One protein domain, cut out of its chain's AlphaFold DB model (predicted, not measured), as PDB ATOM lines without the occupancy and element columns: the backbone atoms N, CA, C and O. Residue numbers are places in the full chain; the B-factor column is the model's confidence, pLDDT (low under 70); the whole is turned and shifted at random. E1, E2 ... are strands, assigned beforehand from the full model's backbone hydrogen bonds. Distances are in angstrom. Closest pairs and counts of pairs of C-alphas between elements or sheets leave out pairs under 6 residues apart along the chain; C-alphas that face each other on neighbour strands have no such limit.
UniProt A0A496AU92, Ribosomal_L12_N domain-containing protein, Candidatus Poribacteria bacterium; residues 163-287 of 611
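AT A GLANCE: This is residues 163 to 287 of the 611 residues of the protein "Ribosomal_L12_N domain-containing protein" of Candidatus Poribacteria bacterium (UniProt A0A496AU92). Two strongly twisted sheets stand face to face as a sandwich, E1 E2 E6 E5 on one side and E3 E4 E7 E8 E9 on the other, with the strands of the one crossing those of the other at 48 degrees. The long loops of residues 166 to 180 and 239 to 262 reach toward one end of the longest axis. The 125 printed residues hold nine named strands, E1 to E9 in order, and no named helix; the class is all strand, with under half of the residues in named elements. One sheet runs E1 E2 E6 E5, the other branches at E7, and neighbours in both are antiparallel. The whole is compact, with a radius of gyration of the C-alphas of 15.6 A, and elongated, spanning 49 by 30 by 23 A.

HOW THE PARTS SIT: E1, residues 163 to 165, and E2, residues 181 to 189, form a hairpin, with N 164 and O 185 2.9 A apart, within hydrogen-bond range. E6, residues 230 to 238, is also E2's antiparallel neighbour, with N 184 and O 235 at 2.9 A, and forms a hairpin with edge strand E5, residues 223 to 225, with N 232 and O 223 at 2.8 A. In the other sheet, E3, residues 196 to 205, has its hairpin partner E4, residues 212 to 218, on one side, with N 201 and O 215 at 2.8 A, and E7, residues 263 to 271, on the other side, with N 266 and O 202 at 2.8 A. E7's pairing is staggered: E8, residues 274 to 277, is beside 268 to 271, with N 276 and O 269 at 2.8 A, and E9, residues 284 to 286, is beside 263 to 265, with N 263 and O 286 at 2.8 A. Between the sheets, the closest C-alphas of E4 and E6 are those of Val 214 and Val 237, 6.3 A apart.

IN THESE COORDINATES: E1 begins at C-alpha 163, (-42.199, 34.087, -3.141), and E9 ends at C-alpha 286, (-47.956, 43.032, -8.536). From first to last C-alpha, E2 measures 26.5 A, E3 27.0 A, E6 25.5 A and E7 25.9 A.

THE WHOLE: The C-alphas of Thr 193 and Asn 249, the two farthest apart, are 48.7 A from each other. The printed part has no cut; the links E1 to E2 and E6 to E7 are long. The mean pLDDT of the printed part is 92.0, and no printed residue is under 70.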
ATOM      1  N   ILE A 163     -42.516  33.141  -2.073       97.00
ATOM      2  CA  ILE A 163     -42.199  34.087  -3.141       97.00
ATOM      3  C   ILE A 163     -42.169  35.477  -2.514       97.00
ATOM      4  O   ILE A 163     -42.982  35.771  -1.645       97.00
ATOM      5  N   THR A 164     -41.220  36.311  -2.922       96.88
ATOM      6  CA  THR A 164     -41.184  37.728  -2.554       96.88
ATOM      7  C   THR A 164     -40.867  38.564  -3.783       96.88
ATOM      8  O   THR A 164     -40.188  38.105  -4.703       96.88
ATOM      9  N   ILE A 165     -41.336  39.803  -3.783       96.75
ATOM     10  CA  ILE A 165     -41.045  40.791  -4.818       96.75
ATOM     11  C   ILE A 165     -40.268  41.913  -4.137       96.75
ATOM     12  O   ILE A 165     -40.697  42.403  -3.092       96.75
ATOM     13  N   ASP A 166     -39.107  42.267  -4.681       96.56
ATOM     14  CA  ASP A 166     -38.324  43.380  -4.143       96.56
ATOM     15  C   ASP A 166     -38.947  44.719  -4.582       96.56
ATOM     16  O   ASP A 166     -39.698  44.782  -5.556       96.56
ATOM     17  N   GLU A 167     -38.639  45.804  -3.865       93.69
ATOM     18  CA  GLU A 167     -39.116  47.140  -4.238       93.69
ATOM     19  C   GLU A 167     -38.685  47.493  -5.670       93.69
ATOM     20  O   GLU A 167     -37.521  47.328  -6.052       93.69
ATOM     21  N   ALA A 168     -39.635  47.976  -6.474       93.12
ATOM     22  CA  ALA A 168     -39.382  48.315  -7.865       93.12
ATOM     23  C   ALA A 168     -38.390  49.483  -7.969       93.12
ATOM     24  O   ALA A 168     -38.548  50.515  -7.321       93.12
ATOM     25  N   GLN A 169     -37.377  49.336  -8.825       90.94
ATOM     26  CA  GLN A 169     -36.368  50.383  -9.025       90.94
ATOM     27  C   GLN A 169     -36.905  51.584  -9.806       90.94
ATOM     28  O   GLN A 169     -36.401  52.698  -9.665       90.94
ATOM     29  N   LYS A 170     -37.911  51.347 -10.648       90.94
ATOM     30  CA  LYS A 170     -38.626  52.369 -11.396       90.94
ATOM     31  C   LYS A 170     -40.119  52.135 -11.211       90.94
ATOM     32  O   LYS A 170     -40.590  51.003 -11.318       90.94
ATOM     33  N   ILE A 171     -40.833  53.216 -10.941       92.12
ATOM     34  CA  ILE A 171     -42.283  53.234 -10.792       92.12
ATOM     35  C   ILE A 171     -42.885  54.242 -11.766       92.12
ATOM     36  O   ILE A 171     -42.217  55.204 -12.157       92.12
ATOM     37  N   ASN A 172     -44.132  54.003 -12.149       90.31
ATOM     38  CA  ASN A 172     -44.950  54.944 -12.887       90.31
ATOM     39  C   ASN A 172     -45.213  56.169 -11.987       90.31
ATOM     40  O   ASN A 172     -45.613  55.981 -10.833       90.31
ATOM     41  N   PRO A 173     -44.958  57.400 -12.466       84.00
ATOM     42  CA  PRO A 173     -45.144  58.619 -11.678       84.00
ATOM     43  C   PRO A 173     -46.610  58.896 -11.312       84.00
ATOM     44  O   PRO A 173     -46.863  59.602 -10.335       84.00
ATOM     45  N   ASP A 174     -47.561  58.327 -12.051       86.50
ATOM     46  CA  ASP A 174     -48.986  58.551 -11.849       86.50
ATOM     47  C   ASP A 174     -49.546  57.611 -10.786       86.50
ATOM     48  O   ASP A 174     -50.083  58.063  -9.775       86.50
ATOM     49  N   SER A 175     -49.412  56.300 -11.003       90.69
ATOM     50  CA  SER A 175     -50.013  55.267 -10.153       90.69
ATOM     51  C   SER A 175     -49.089  54.759  -9.043       90.69
ATOM     52  O   SER A 175     -49.563  54.189  -8.057       90.69
ATOM     53  N   GLY A 176     -47.773  54.927  -9.197       90.44
ATOM     54  CA  GLY A 176     -46.760  54.307  -8.344       90.44
ATOM     55  C   GLY A 176     -46.521  52.818  -8.628       90.44
ATOM     56  O   GLY A 176     -45.789  52.169  -7.878       90.44
ATOM     57  N   ALA A 177     -47.120  52.248  -9.678       93.69
ATOM     58  CA  ALA A 177     -46.905  50.848 -10.036       93.69
ATOM     59  C   ALA A 177     -45.521  50.613 -10.682       93.69
ATOM     60  O   ALA A 177     -44.969  51.522 -11.299       93.69
ATOM     61  N   PRO A 178     -44.931  49.410 -10.557       92.19
ATOM     62  CA  PRO A 178     -43.649  49.070 -11.177       92.19
ATOM     63  C   PRO A 178     -43.587  49.320 -12.694       92.19
ATOM     64  O   PRO A 178     -44.544  49.043 -13.418       92.19
ATOM     65  N   GLN A 179     -42.418  49.763 -13.171       90.38
ATOM     66  CA  GLN A 179     -42.093  49.939 -14.590       90.38
ATOM     67  C   GLN A 179     -40.762  49.283 -14.967       90.38
ATOM     68  O   GLN A 179     -39.740  49.492 -14.313       90.38
ATOM     69  N   GLY A 180     -40.736  48.593 -16.105       90.44
ATOM     70  CA  GLY A 180     -39.532  47.959 -16.631       90.44
ATOM     71  C   GLY A 180     -39.211  46.661 -15.903       90.44
ATOM     72  O   GLY A 180     -39.899  45.668 -16.077       90.44
ATOM     73  N   ASN A 181     -38.147  46.638 -15.109       93.31
ATOM     74  CA  ASN A 181     -37.647  45.394 -14.536       93.31
ATOM     75  C   ASN A 181     -38.044  45.233 -13.066       93.31
ATOM     76  O   ASN A 181     -37.764  46.099 -12.234       93.31
ATOM     77  N   LEU A 182     -38.649  44.090 -12.743       95.50
ATOM     78  CA  LEU A 182     -39.082  43.728 -11.398       95.50
ATOM     79  C   LEU A 182     -38.315  42.503 -10.894       95.50
ATOM     80  O   LEU A 182     -38.312  41.454 -11.539       95.50
ATOM     81  N   ILE A 183     -37.682  42.610  -9.726       96.81
ATOM     82  CA  ILE A 183     -36.927  41.499  -9.140       96.81
ATOM     83  C   ILE A 183     -37.874  40.618  -8.328       96.81
ATOM     84  O   ILE A 183     -38.485  41.062  -7.354       96.81
ATOM     85  N   VAL A 184     -37.958  39.346  -8.713       97.50
ATOM     86  CA  VAL A 184     -38.788  38.344  -8.046       97.50
ATOM     87  C   VAL A 184     -37.903  37.237  -7.501       97.50
ATOM     88  O   VAL A 184     -37.016  36.720  -8.180       97.50
ATOM     89  N   ASN A 185     -38.172  36.862  -6.257       97.56
ATOM     90  CA  ASN A 185     -37.425  35.864  -5.521       97.56
ATOM     91  C   ASN A 185     -38.334  34.688  -5.159       97.56
ATOM     92  O   ASN A 185     -39.424  34.888  -4.630       97.56
ATOM     93  N   ALA A 186     -37.872  33.465  -5.390       97.19
ATOM     94  CA  ALA A 186     -38.491  32.244  -4.885       97.19
ATOM     95  C   ALA A 186     -37.526  31.523  -3.942       97.19
ATOM     96  O   ALA A 186     -36.309  31.577  -4.125       97.19
ATOM     97  N   TYR A 187     -38.075  30.829  -2.948       96.19
ATOM     98  CA  TYR A 187     -37.301  30.084  -1.959       96.19
ATOM     99  C   TYR A 187     -37.685  28.612  -1.979       96.19
ATOM    100  O   TYR A 187     -38.870  28.276  -1.967       96.19
ATOM    101  N   THR A 188     -36.684  27.738  -2.002       94.38
ATOM    102  CA  THR A 188     -36.869  26.283  -1.945       94.38
ATOM    103  C   THR A 188     -35.991  25.688  -0.849       94.38
ATOM    104  O   THR A 188     -34.963  26.282  -0.511       94.38
ATOM    105  N   PRO A 189     -36.317  24.499  -0.316       89.69
ATOM    106  CA  PRO A 189     -35.446  23.805   0.623       89.69
ATOM    107  C   PRO A 189     -34.032  23.618   0.075       89.69
ATOM    108  O   PRO A 189     -33.853  23.325  -1.110       89.69
ATOM    109  N   GLN A 190     -33.025  23.731   0.942       85.56
ATOM    110  CA  GLN A 190     -31.638  23.445   0.573       85.56
ATOM    111  C   GLN A 190     -31.461  21.988   0.129       85.56
ATOM    112  O   GLN A 190     -30.681  21.708  -0.775       85.56
ATOM    113  N   ARG A 191     -32.177  21.063   0.781       81.62
ATOM    114  CA  ARG A 191     -31.970  19.610   0.694       81.62
ATOM    115  C   ARG A 191     -33.233  18.908   0.209       81.62
ATOM    116  O   ARG A 191     -33.874  18.166   0.952       81.62
ATOM    117  N   ALA A 192     -33.616  19.183  -1.030       84.88
ATOM    118  CA  ALA A 192     -34.809  18.601  -1.629       84.88
ATOM    119  C   ALA A 192     -34.520  17.277  -2.355       84.88
ATOM    120  O   ALA A 192     -33.433  17.103  -2.911       84.88
ATOM    121  N   THR A 193     -35.484  16.349  -2.361       80.88
ATOM    122  CA  THR A 193     -35.394  15.107  -3.150       80.88
ATOM    123  C   THR A 193     -36.646  14.864  -4.001       80.88
ATOM    124  O   THR A 193     -37.731  14.740  -3.430       80.88
ATOM    125  N   PRO A 194     -36.519  14.707  -5.334       82.94
ATOM    126  CA  PRO A 194     -35.299  14.892  -6.133       82.94
ATOM    127  C   PRO A 194     -34.727  16.319  -6.047       82.94
ATOM    128  O   PRO A 194     -35.411  17.243  -5.610       82.94
ATOM    129  N   ILE A 195     -33.457  16.497  -6.429       84.12
ATOM    130  CA  ILE A 195     -32.811  17.820  -6.417       84.12
ATOM    131  C   ILE A 195     -33.545  18.751  -7.385       84.12
ATOM    132  O   ILE A 195     -33.841  18.381  -8.523       84.12
ATOM    133  N   ILE A 196     -33.802  19.978  -6.934       90.38
ATOM    134  CA  ILE A 196     -34.367  21.032  -7.772       90.38
ATOM    135  C   ILE A 196     -33.267  21.539  -8.696       90.38
ATOM    136  O   ILE A 196     -32.295  22.149  -8.259       90.38
ATOM    137  N   THR A 197     -33.443  21.277  -9.983       92.56
ATOM    138  CA  THR A 197     -32.492  21.685 -11.023       92.56
ATOM    139  C   THR A 197     -32.815  23.064 -11.571       92.56
ATOM    140  O   THR A 197     -31.902  23.773 -11.992       92.56
ATOM    141  N   LYS A 198     -34.098  23.451 -11.550       95.88
ATOM    142  CA  LYS A 198     -34.567  24.739 -12.055       95.88
ATOM    143  C   LYS A 198     -35.805  25.235 -11.325       95.88
ATOM    144  O   LYS A 198     -36.566  24.440 -10.773       95.88
ATOM    145  N   VAL A 199     -36.045  26.537 -11.409       97.19
ATOM    146  CA  VAL A 199     -37.303  27.167 -11.001       97.19
ATOM    147  C   VAL A 199     -37.822  28.032 -12.141       97.19
ATOM    148  O   VAL A 199     -37.121  28.929 -12.613       97.19
ATOM    149  N   ARG A 200     -39.055  27.767 -12.580       97.00
ATOM    150  CA  ARG A 200     -39.761  28.561 -13.591       97.00
ATOM    151  C   ARG A 200     -40.750  29.503 -12.923       97.00
ATOM    152  O   ARG A 200     -41.513  29.083 -12.059       97.00
ATOM    153  N   PHE A 201     -40.762  30.760 -13.340       96.75
ATOM    154  CA  PHE A 201     -41.691  31.775 -12.865       96.75
ATOM    155  C   PHE A 201     -42.808  31.978 -13.882       96.75
ATOM    156  O   PHE A 201     -42.584  32.005 -15.098       96.75
ATOM    157  N   GLU A 202     -44.027  32.109 -13.375       96.06
ATOM    158  CA  GLU A 202     -45.226  32.250 -14.185       96.06
ATOM    159  C   GLU A 202     -46.155  33.296 -13.582       96.06
ATOM    160  O   GLU A 202     -46.356  33.342 -12.369       96.06
ATOM    161  N   VAL A 203     -46.766  34.106 -14.438       96.25
ATOM    162  CA  VAL A 203     -47.716  35.149 -14.057       96.25
ATOM    163  C   VAL A 203     -49.071  34.900 -14.695       96.25
ATOM    164  O   VAL A 203     -49.186  34.262 -15.743       96.25
ATOM    165  N   LYS A 204     -50.121  35.406 -14.059       94.81
ATOM    166  CA  LYS A 204     -51.481  35.329 -14.577       94.81
ATOM    167  C   LYS A 204     -52.307  36.520 -14.111       94.81
ATOM    168  O   LYS A 204     -52.366  36.797 -12.914       94.81
ATOM    169  N   GLN A 205     -52.979  37.190 -15.044       91.62
ATOM    170  CA  GLN A 205     -53.988  38.195 -14.705       91.62
ATOM    171  C   GLN A 205     -55.253  37.527 -14.161       91.62
ATOM    172  O   GLN A 205     -55.613  36.428 -14.580       91.62
ATOM    173  N   SER A 206     -55.981  38.215 -13.280       80.50
ATOM    174  CA  SER A 206     -57.196  37.666 -12.652       80.50
ATOM    175  C   SER A 206     -58.288  37.269 -13.658       80.50
ATOM    176  O   SER A 206     -59.070  36.363 -13.380       80.50
ATOM    177  N   GLN A 207     -58.328  37.914 -14.829       77.94
ATOM    178  CA  GLN A 207     -59.286  37.615 -15.902       77.94
ATOM    179  C   GLN A 207     -58.858  36.441 -16.800       77.94
ATOM    180  O   GLN A 207     -59.681  35.900 -17.538       77.94
ATOM    181  N   ASN A 208     -57.591  36.022 -16.725       86.25
ATOM    182  CA  ASN A 208     -57.041  34.958 -17.557       86.25
ATOM    183  C   ASN A 208     -57.110  33.606 -16.842       86.25
ATOM    184  O   ASN A 208     -56.924  33.485 -15.628       86.25
ATOM    185  N   THR A 209     -57.341  32.547 -17.616       85.19
ATOM    186  CA  THR A 209     -57.345  31.169 -17.107       85.19
ATOM    187  C   THR A 209     -55.968  30.515 -17.179       85.19
ATOM    188  O   THR A 209     -55.674  29.637 -16.368       85.19
ATOM    189  N   GLU A 210     -55.119  30.963 -18.104       91.81
ATOM    190  CA  GLU A 210     -53.803  30.383 -18.381       91.81
ATOM    191  C   GLU A 210     -52.666  31.177 -17.736       91.81
ATOM    192  O   GLU A 210     -52.734  32.397 -17.600       91.81
ATOM    193  N   TRP A 211     -51.625  30.457 -17.323       94.12
ATOM    194  CA  TRP A 211     -50.396  31.029 -16.785       94.12
ATOM    195  C   TRP A 211     -49.405  31.294 -17.919       94.12
ATOM    196  O   TRP A 211     -49.172  30.424 -18.755       94.12
ATOM    197  N   GLN A 212     -48.803  32.478 -17.925       94.56
ATOM    198  CA  GLN A 212     -47.745  32.874 -18.850       94.56
ATOM    199  C   GLN A 212     -46.392  32.736 -18.152       94.56
ATOM    200  O   GLN A 212     -46.211  33.256 -17.054       94.56
ATOM    201  N   SER A 213     -45.421  32.070 -18.778       95.12
ATOM    202  CA  SER A 213     -44.059  32.022 -18.235       95.12
ATOM    203  C   SER A 213     -43.338  33.354 -18.443       95.12
ATOM    204  O   SER A 213     -43.375  33.911 -19.538       95.12
ATOM    205  N   VAL A 214     -42.673  33.838 -17.390       96.00
ATOM    206  CA  VAL A 214     -41.825  35.048 -17.410       96.00
ATOM    207  C   VAL A 214     -40.331  34.727 -17.318       96.00
ATOM    208  O   VAL A 214     -39.498  35.622 -17.390       96.00
ATOM    209  N   GLY A 215     -39.989  33.442 -17.199       94.88
ATOM    210  CA  GLY A 215     -38.628  32.931 -17.326       94.88
ATOM    211  C   GLY A 215     -38.316  31.779 -16.376       94.88
ATOM    212  O   GLY A 215     -39.155  31.340 -15.588       94.88
ATOM    213  N   GLU A 216     -37.094  31.263 -16.481       95.81
ATOM    214  CA  GLU A 216     -36.623  30.064 -15.787       95.81
ATOM    215  C   GLU A 216     -35.169  30.255 -15.353       95.81
ATOM    216  O   GLU A 216     -34.367  30.830 -16.088       95.81
ATOM    217  N   ILE A 217     -34.845  29.782 -14.152       96.62
ATOM    218  CA  ILE A 217     -33.543  29.956 -13.507       96.62
ATOM    219  C   ILE A 217     -32.965  28.580 -13.179       96.62
ATOM    220  O   ILE A 217     -33.624  27.766 -12.529       96.62
ATOM    221  N   ASP A 218     -31.729  28.324 -13.611       94.44
ATOM    222  CA  ASP A 218     -31.008  27.080 -13.334       94.44
ATOM    223  C   ASP A 218     -30.339  27.111 -11.950       94.44
ATOM    224  O   ASP A 218     -29.847  28.152 -11.505       94.44
ATOM    225  N   GLN A 219     -30.212  25.946 -11.306       90.56
ATOM    226  CA  GLN A 219     -29.622  25.787  -9.964       90.56
ATOM    227  C   GLN A 219     -28.237  26.433  -9.833       90.56
ATOM    228  O   GLN A 219     -27.895  26.954  -8.778       90.56
ATOM    229  N   SER A 220     -27.456  26.459 -10.917       89.62
ATOM    230  CA  SER A 220     -26.125  27.084 -10.950       89.62
ATOM    231  C   SER A 220     -26.108  28.583 -10.612       89.62
ATOM    232  O   SER A 220     -25.058  29.113 -10.258       89.62
ATOM    233  N   THR A 221     -27.256  29.256 -10.711       91.56
ATOM    234  CA  THR A 221     -27.426  30.685 -10.399       91.56
ATOM    235  C   THR A 221     -28.163  30.930  -9.082       91.56
ATOM    236  O   THR A 221     -28.227  32.071  -8.624       91.56
ATOM    237  N   ALA A 222     -28.687  29.878  -8.445       92.06
ATOM    238  CA  ALA A 222     -29.337  29.984  -7.149       92.06
ATOM    239  C   ALA A 222     -28.312  30.313  -6.052       92.06
ATOM    240  O   ALA A 222     -27.179  29.827  -6.049       92.06
ATOM    241  N   VAL A 223     -28.726  31.128  -5.085       94.62
ATOM    242  CA  VAL A 223     -27.878  31.558  -3.969       94.62
ATOM    243  C   VAL A 223     -28.326  30.857  -2.695       94.62
ATOM    244  O   VAL A 223     -29.491  30.942  -2.309       94.62
ATOM    245  N   LEU A 224     -27.407  30.173  -2.014       90.19
ATOM    246  CA  LEU A 224     -27.710  29.539  -0.733       90.19
ATOM    247  C   LEU A 224     -27.912  30.608   0.348       90.19
ATOM    248  O   LEU A 224     -27.073  31.496   0.503       90.19
ATOM    249  N   VAL A 225     -28.978  30.476   1.139       91.69
ATOM    250  CA  VAL A 225     -29.267  31.280   2.335       91.69
ATOM    251  C   VAL A 225     -29.087  30.388   3.572       91.69
ATOM    252  O   VAL A 225     -30.041  29.754   4.031       91.69
ATOM    253  N   PRO A 226     -27.869  30.303   4.152       80.31
ATOM    254  CA  PRO A 226     -27.552  29.278   5.149       80.31
ATOM    255  C   PRO A 226     -28.361  29.405   6.440       80.31
ATOM    256  O   PRO A 226     -28.689  28.401   7.057       80.31
ATOM    257  N   ALA A 227     -28.707  30.631   6.841       84.12
ATOM    258  CA  ALA A 227     -29.480  30.886   8.057       84.12
ATOM    259  C   ALA A 227     -30.915  30.332   7.996       84.12
ATOM    260  O   ALA A 227     -31.546  30.180   9.036       84.12
ATOM    261  N   GLN A 228     -31.423  30.060   6.790       84.38
ATOM    262  CA  GLN A 228     -32.783  29.577   6.548       84.38
ATOM    263  C   GLN A 228     -32.807  28.145   5.997       84.38
ATOM    264  O   GLN A 228     -33.889  27.615   5.786       84.38
ATOM    265  N   GLU A 229     -31.643  27.521   5.761       85.94
ATOM    266  CA  GLU A 229     -31.530  26.222   5.072       85.94
ATOM    267  C   GLU A 229     -32.289  26.201   3.727       85.94
ATOM    268  O   GLU A 229     -32.941  25.217   3.378       85.94
ATOM    269  N   GLN A 230     -32.213  27.295   2.957       91.69
ATOM    270  CA  GLN A 230     -32.960  27.471   1.706       91.69
ATOM    271  C   GLN A 230     -32.086  27.979   0.558       91.69
ATOM    272  O   GLN A 230     -31.114  28.704   0.767       91.69
ATOM    273  N   TRP A 231     -32.472  27.632  -0.667       93.38
ATOM    274  CA  TRP A 231     -31.980  28.259  -1.891       93.38
ATOM    275  C   TRP A 231     -32.873  29.439  -2.266       93.38
ATOM    276  O   TRP A 231     -34.096  29.305  -2.287       93.38
ATOM    277  N   LYS A 232     -32.252  30.578  -2.588       96.94
ATOM    278  CA  LYS A 232     -32.893  31.762  -3.161       96.94
ATOM    279  C   LYS A 232     -32.683  31.768  -4.674       96.94
ATOM    280  O   LYS A 232     -31.546  31.768  -5.150       96.94
ATOM    281  N   TRP A 233     -33.785  31.813  -5.408       97.62
ATOM    282  CA  TRP A 233     -33.845  31.863  -6.865       97.62
ATOM    283  C   TRP A 233     -34.347  33.241  -7.268       97.62
ATOM    284  O   TRP A 233     -35.449  33.613  -6.872       97.62
ATOM    285  N   THR A 234     -33.557  33.996  -8.025       97.50
ATOM    286  CA  THR A 234     -33.880  35.382  -8.381       97.50
ATOM    287  C   THR A 234     -34.013  35.518  -9.888       97.50
ATOM    288  O   THR A 234     -33.112  35.116 -10.621       97.50
ATOM    289  N   ILE A 235     -35.119  36.109 -10.336       96.56
ATOM    290  CA  ILE A 235     -35.342  36.490 -11.731       96.56
ATOM    291  C   ILE A 235     -35.660  37.982 -11.830       96.56
ATOM    292  O   ILE A 235     -36.236  38.570 -10.915       96.56
ATOM    293  N   GLU A 236     -35.292  38.577 -12.957       96.44
ATOM    294  CA  GLU A 236     -35.700  39.917 -13.361       96.44
ATOM    295  C   GLU A 236     -36.826  39.783 -14.393       96.44
ATOM    296  O   GLU A 236     -36.620  39.270 -15.493       96.44
ATOM    297  N   VAL A 237     -38.039  40.169 -14.006       95.88
ATOM    298  CA  VAL A 237     -39.228  40.136 -14.860       95.88
ATOM    299  C   VAL A 237     -39.312  41.450 -15.626       95.88
ATOM    300  O   VAL A 237     -39.452  42.505 -15.012       95.88
ATOM    301  N   ASP A 238     -39.261  41.377 -16.955       94.81
ATOM    302  CA  ASP A 238     -39.480  42.524 -17.840       94.81
ATOM    303  C   ASP A 238     -40.985  42.791 -17.988       94.81
ATOM    304  O   ASP A 238     -41.692  42.127 -18.756       94.81
ATOM    305  N   THR A 239     -41.492  43.768 -17.237       94.00
ATOM    306  CA  THR A 239     -42.901  44.166 -17.242       94.00
ATOM    307  C   THR A 239     -43.333  44.778 -18.566       94.00
ATOM    308  O   THR A 239     -44.531  44.803 -18.819       94.00
ATOM    309  N   THR A 240     -42.419  45.209 -19.448       92.25
ATOM    310  CA  THR A 240     -42.782  45.730 -20.783       92.25
ATOM    311  C   THR A 240     -43.277  44.634 -21.730       92.25
ATOM    312  O   THR A 240     -43.872  44.920 -22.769       92.25
ATOM    313  N   THR A 241     -43.057  43.368 -21.364       92.75
ATOM    314  CA  THR A 241     -43.603  42.190 -22.058       92.75
ATOM    315  C   THR A 241     -44.991  41.783 -21.558       92.75
ATOM    316  O   THR A 241     -45.584  40.839 -22.087       92.75
ATOM    317  N   LEU A 242     -45.497  42.470 -20.532       93.00
ATOM    318  CA  LEU A 242     -46.807  42.260 -19.933       93.00
ATOM    319  C   LEU A 242     -47.735  43.415 -20.314       93.00
ATOM    320  O   LEU A 242     -47.293  44.551 -20.470       93.00
ATOM    321  N   ASP A 243     -49.025  43.113 -20.444       92.25
ATOM    322  CA  ASP A 243     -50.041  44.146 -20.632       92.25
ATOM    323  C   ASP A 243     -50.228  44.927 -19.327       92.25
ATOM    324  O   ASP A 243     -50.241  44.338 -18.239       92.25
ATOM    325  N   ASP A 244     -50.431  46.238 -19.432       93.25
ATOM    326  CA  ASP A 244     -50.689  47.078 -18.266       93.25
ATOM    327  C   ASP A 244     -51.990  46.650 -17.563       93.25
ATOM    328  O   ASP A 244     -53.033  46.425 -18.189       93.25
ATOM    329  N   THR A 245     -51.929  46.520 -16.236       93.81
ATOM    330  CA  THR A 245     -53.108  46.253 -15.394       93.81
ATOM    331  C   THR A 245     -53.806  47.545 -14.984       93.81
ATOM    332  O   THR A 245     -55.003  47.544 -14.679       93.81
ATOM    333  N   ILE A 246     -53.076  48.660 -15.024       93.50
ATOM    334  CA  ILE A 246     -53.570  50.006 -14.759       93.50
ATOM    335  C   ILE A 246     -53.661  50.761 -16.088       93.50
ATOM    336  O   ILE A 246     -52.853  50.586 -16.983       93.50
ATOM    337  N   THR A 247     -54.711  51.561 -16.236       91.50
ATOM    338  CA  THR A 247     -54.926  52.433 -17.400       91.50
ATOM    339  C   THR A 247     -55.425  53.778 -16.893       91.50
ATOM    340  O   THR A 247     -55.986  53.826 -15.792       91.50
ATOM    341  N   ALA A 248     -55.379  54.833 -17.711       89.19
ATOM    342  CA  ALA A 248     -55.859  56.158 -17.310       89.19
ATOM    343  C   ALA A 248     -57.308  56.220 -16.794       89.19
ATOM    344  O   ALA A 248     -57.675  57.136 -16.057       89.19
ATOM    345  N   ASN A 249     -58.158  55.261 -17.179       88.50
ATOM    346  CA  ASN A 249     -59.559  55.201 -16.747       88.50
ATOM    347  C   ASN A 249     -59.795  54.241 -15.566       88.50
ATOM    348  O   ASN A 249     -60.930  54.104 -15.104       88.50
ATOM    349  N   SER A 250     -58.755  53.547 -15.104       90.44
ATOM    350  CA  SER A 250     -58.818  52.646 -13.954       90.44
ATOM    351  C   SER A 250     -58.957  53.443 -12.649       90.44
ATOM    352  O   SER A 250     -58.379  54.524 -12.531       90.44
ATOM    353  N   PRO A 251     -59.647  52.921 -11.615       91.81
ATOM    354  CA  PRO A 251     -59.585  53.506 -10.271       91.81
ATOM    355  C   PRO A 251     -58.152  53.597  -9.719       91.81
ATOM    356  O   PRO A 251     -57.898  54.418  -8.843       91.81
ATOM    357  N   ALA A 252     -57.229  52.791 -10.253       93.50
ATOM    358  CA  ALA A 252     -55.823  52.745  -9.868       93.50
ATOM    359  C   ALA A 252     -54.910  53.707 -10.630       93.50
ATOM    360  O   ALA A 252     -53.716  53.741 -10.356       93.50
ATOM    361  N   ALA A 253     -55.458  54.508 -11.551       91.06
ATOM    362  CA  ALA A 253     -54.701  55.447 -12.384       91.06
ATOM    363  C   ALA A 253     -53.788  56.395 -11.583       91.06
ATOM    364  O   ALA A 253     -52.865  56.974 -12.136       91.06
ATOM    365  N   ARG A 254     -54.059  56.590 -10.283       89.38
ATOM    366  CA  ARG A 254     -53.245  57.425  -9.384       89.38
ATOM    367  C   ARG A 254     -52.852  56.767  -8.068       89.38
ATOM    368  O   ARG A 254     -52.348  57.429  -7.167       89.38
ATOM    369  N   ASP A 255     -53.196  55.498  -7.914       91.88
ATOM    370  CA  ASP A 255     -52.952  54.748  -6.690       91.88
ATOM    371  C   ASP A 255     -52.992  53.260  -7.024       91.88
ATOM    372  O   ASP A 255     -54.060  52.655  -7.144       91.88
ATOM    373  N   VAL A 256     -51.808  52.669  -7.164       94.56
ATOM    374  CA  VAL A 256     -51.615  51.245  -7.447       94.56
ATOM    375  C   VAL A 256     -52.376  50.333  -6.477       94.56
ATOM    376  O   VAL A 256     -52.807  49.250  -6.868       94.56
ATOM    377  N   SER A 257     -52.621  50.761  -5.232       94.19
ATOM    378  CA  SER A 257     -53.357  49.951  -4.251       94.19
ATOM    379  C   SER A 257     -54.826  49.726  -4.624       94.19
ATOM    380  O   SER A 257     -55.473  48.822  -4.085       94.19
ATOM    381  N   LEU A 258     -55.350  50.515  -5.566       95.38
ATOM    382  CA  LEU A 258     -56.709  50.409  -6.082       95.38
ATOM    383  C   LEU A 258     -56.805  49.536  -7.342       95.38
ATOM    384  O   LEU A 258     -57.881  49.486  -7.944       95.38
ATOM    385  N   ASP A 259     -55.721  48.863  -7.760       95.25
ATOM    386  CA  ASP A 259     -55.726  47.994  -8.944       95.25
ATOM    387  C   ASP A 259     -56.740  46.851  -8.767       95.25
ATOM    388  O   ASP A 259     -56.588  46.002  -7.880       95.25
ATOM    389  N   PRO A 260     -57.797  46.794  -9.602       92.06
ATOM    390  CA  PRO A 260     -58.817  45.764  -9.482       92.06
ATOM    391  C   PRO A 260     -58.348  44.389  -9.981       92.06
ATOM    392  O   PRO A 260     -59.018  43.390  -9.709       92.06
ATOM    393  N   SER A 261     -57.255  44.312 -10.745       93.19
ATOM    394  CA  SER A 261     -56.804  43.081 -11.393       93.19
ATOM    395  C   SER A 261     -55.273  42.999 -11.533       93.19
ATOM    396  O   SER A 261     -54.780  42.811 -12.651       93.19
ATOM    397  N   PRO A 262     -54.514  43.016 -10.420       95.44
ATOM    398  CA  PRO A 262     -53.071  42.807 -10.465       95.44
ATOM    399  C   PRO A 262     -52.725  41.414 -11.009       95.44
ATOM    400  O   PRO A 262     -53.516  40.458 -10.912       95.44
ATOM    401  N   TYR A 263     -51.509  41.275 -11.532       95.88
ATOM    402  CA  TYR A 263     -50.940  39.971 -11.838       95.88
ATOM    403  C   TYR A 263     -50.751  39.178 -10.552       95.88
ATOM    404  O   TYR A 263     -50.308  39.697  -9.531       95.88
ATOM    405  N   THR A 264     -51.066  37.891 -10.617       95.81
ATOM    406  CA  THR A 264     -50.621  36.913  -9.627       95.81
ATOM    407  C   THR A 264     -49.402  36.201 -10.185       95.81
ATOM    408  O   THR A 264     -49.452  35.713 -11.313       95.81
ATOM    409  N   ILE A 265     -48.329  36.118  -9.408       95.69
ATOM    410  CA  ILE A 265     -47.118  35.374  -9.750       95.69
ATOM    411  C   ILE A 265     -47.002  34.114  -8.907       95.69
ATOM    412  O   ILE A 265     -47.322  34.103  -7.716       95.69
ATOM    413  N   ARG A 266     -46.522  33.049  -9.543       94.94
ATOM    414  CA  ARG A 266     -46.118  31.805  -8.900       94.94
ATOM    415  C   ARG A 266     -44.766  31.352  -9.434       94.94
ATOM    416  O   ARG A 266     -44.321  31.779 -10.498       94.94
ATOM    417  N   ALA A 267     -44.168  30.412  -8.721       96.44
ATOM    418  CA  ALA A 267     -43.004  29.676  -9.174       96.44
ATOM    419  C   ALA A 267     -43.324  28.173  -9.242       96.44
ATOM    420  O   ALA A 267     -44.210  27.673  -8.543       96.44
ATOM    421  N   VAL A 268     -42.627  27.457 -10.115       95.88
ATOM    422  CA  VAL A 268     -42.746  26.014 -10.331       95.88
ATOM    423  C   VAL A 268     -41.346  25.429 -10.213       95.88
ATOM    424  O   VAL A 268     -40.451  25.800 -10.975       95.88
ATOM    425  N   ALA A 269     -41.142  24.546  -9.238       95.94
ATOM    426  CA  ALA A 269     -39.871  23.856  -9.070       95.94
ATOM    427  C   ALA A 269     -39.787  22.695 -10.067       95.94
ATOM    428  O   ALA A 269     -40.762  21.970 -10.262       95.94
ATOM    429  N   ILE A 270     -38.630  22.515 -10.700       95.19
ATOM    430  CA  ILE A 270     -38.378  21.428 -11.648       95.19
ATOM    431  C   ILE A 270     -37.297  20.529 -11.062       95.19
ATOM    432  O   ILE A 270     -36.118  20.901 -10.978       95.19
ATOM    433  N   ALA A 271     -37.704  19.330 -10.664       91.00
ATOM    434  CA  ALA A 271     -36.839  18.333 -10.056       91.00
ATOM    435  C   ALA A 271     -36.974  17.012 -10.822       91.00
ATOM    436  O   ALA A 271     -38.082  16.532 -11.043       91.00
ATOM    437  N   ASP A 272     -35.846  16.466 -11.289       86.38
ATOM    438  CA  ASP A 272     -35.796  15.277 -12.162       86.38
ATOM    439  C   ASP A 272     -36.727  15.360 -13.397       86.38
ATOM    440  O   ASP A 272     -37.424  14.420 -13.773       86.38
ATOM    441  N   GLY A 273     -36.808  16.549 -14.005       85.38
ATOM    442  CA  GLY A 273     -37.676  16.812 -15.158       85.38
ATOM    443  C   GLY A 273     -39.179  16.841 -14.852       85.38
ATOM    444  O   GLY A 273     -39.970  17.057 -15.769       85.38
ATOM    445  N   GLN A 274     -39.587  16.655 -13.594       91.19
ATOM    446  CA  GLN A 274     -40.973  16.803 -13.160       91.19
ATOM    447  C   GLN A 274     -41.240  18.216 -12.649       91.19
ATOM    448  O   GLN A 274     -40.458  18.777 -11.882       91.19
ATOM    449  N   GLU A 275     -42.376  18.771 -13.063       94.31
ATOM    450  CA  GLU A 275     -42.858  20.066 -12.599       94.31
ATOM    451  C   GLU A 275     -43.647  19.912 -11.304       94.31
ATOM    452  O   GLU A 275     -44.635  19.177 -11.231       94.31
ATOM    453  N   ILE A 276     -43.220  20.640 -10.283       93.19
ATOM    454  CA  ILE A 276     -43.803  20.615  -8.951       93.19
ATOM    455  C   ILE A 276     -44.356  22.002  -8.678       93.19
ATOM    456  O   ILE A 276     -43.631  22.971  -8.431       93.19
ATOM    457  N   ILE A 277     -45.679  22.091  -8.777       87.94
ATOM    458  CA  ILE A 277     -46.410  23.329  -8.541       87.94
ATOM    459  C   ILE A 277     -46.329  23.659  -7.051       87.94
ATOM    460  O   ILE A 277     -46.480  22.786  -6.192       87.94
ATOM    461  N   SER A 278     -46.090  24.934  -6.759       83.44
ATOM    462  CA  SER A 278     -46.094  25.447  -5.394       83.44
ATOM    463  C   SER A 278     -47.421  25.150  -4.680       83.44
ATOM    464  O   SER A 278     -48.470  25.158  -5.331       83.44
ATOM    465  N   PRO A 279     -47.412  24.919  -3.355       83.88
ATOM    466  CA  PRO A 279     -48.639  24.772  -2.580       83.88
ATOM    467  C   PRO A 279     -49.583  25.970  -2.742       83.88
ATOM    468  O   PRO A 279     -49.141  27.103  -2.959       83.88
ATOM    469  N   ASP A 280     -50.884  25.729  -2.569       77.75
ATOM    470  CA  ASP A 280     -51.892  26.789  -2.588       77.75
ATOM    471  C   ASP A 280     -51.543  27.885  -1.568       77.75
ATOM    472  O   ASP A 280     -51.311  27.614  -0.389       77.75
ATOM    473  N   GLY A 281     -51.508  29.136  -2.030       80.12
ATOM    474  CA  GLY A 281     -51.161  30.304  -1.214       80.12
ATOM    475  C   GLY A 281     -49.704  30.763  -1.316       80.12
ATOM    476  O   GLY A 281     -49.407  31.860  -0.859       80.12
ATOM    477  N   VAL A 282     -48.814  30.002  -1.964       92.19
ATOM    478  CA  VAL A 282     -47.455  30.469  -2.301       92.19
ATOM    479  C   VAL A 282     -47.507  31.233  -3.625       92.19
ATOM    480  O   VAL A 282     -47.135  30.737  -4.690       92.19
ATOM    481  N   ILE A 283     -48.058  32.437  -3.548       94.38
ATOM    482  CA  ILE A 283     -48.216  33.373  -4.657       94.38
ATOM    483  C   ILE A 283     -47.925  34.783  -4.161       94.38
ATOM    484  O   ILE A 283     -48.128  35.077  -2.989       94.38
ATOM    485  N   GLU A 284     -47.529  35.656  -5.073       95.81
ATOM    486  CA  GLU A 284     -47.455  37.093  -4.816       95.81
ATOM    487  C   GLU A 284     -48.243  37.860  -5.870       95.81
ATOM    488  O   GLU A 284     -48.697  37.283  -6.866       95.81
ATOM    489  N   LYS A 285     -48.452  39.155  -5.638       95.38
ATOM    490  CA  LYS A 285     -49.163  40.015  -6.584       95.38
ATOM    491  C   LYS A 285     -48.395  41.289  -6.876       95.38
ATOM    492  O   LYS A 285     -47.797  41.870  -5.979       95.38
ATOM    493  N   PHE A 286     -48.470  41.734  -8.121       95.88
ATOM    494  CA  PHE A 286     -47.956  43.032  -8.536       95.88
ATOM    495  C   PHE A 286     -48.804  43.607  -9.667       95.88
ATOM    496  O   PHE A 286     -49.422  42.872 -10.442       95.88
ATOM    497  N   SER A 287     -48.835  44.928  -9.740       95.94
ATOM    498  CA  SER A 287     -49.476  45.678 -10.817       95.94
ATOM    499  C   SER A 287     -48.446  46.081 -11.862       95.94
ATOM    500  O   SER A 287     -47.251  46.128 -11.567       95.94
TER     501      SER A 287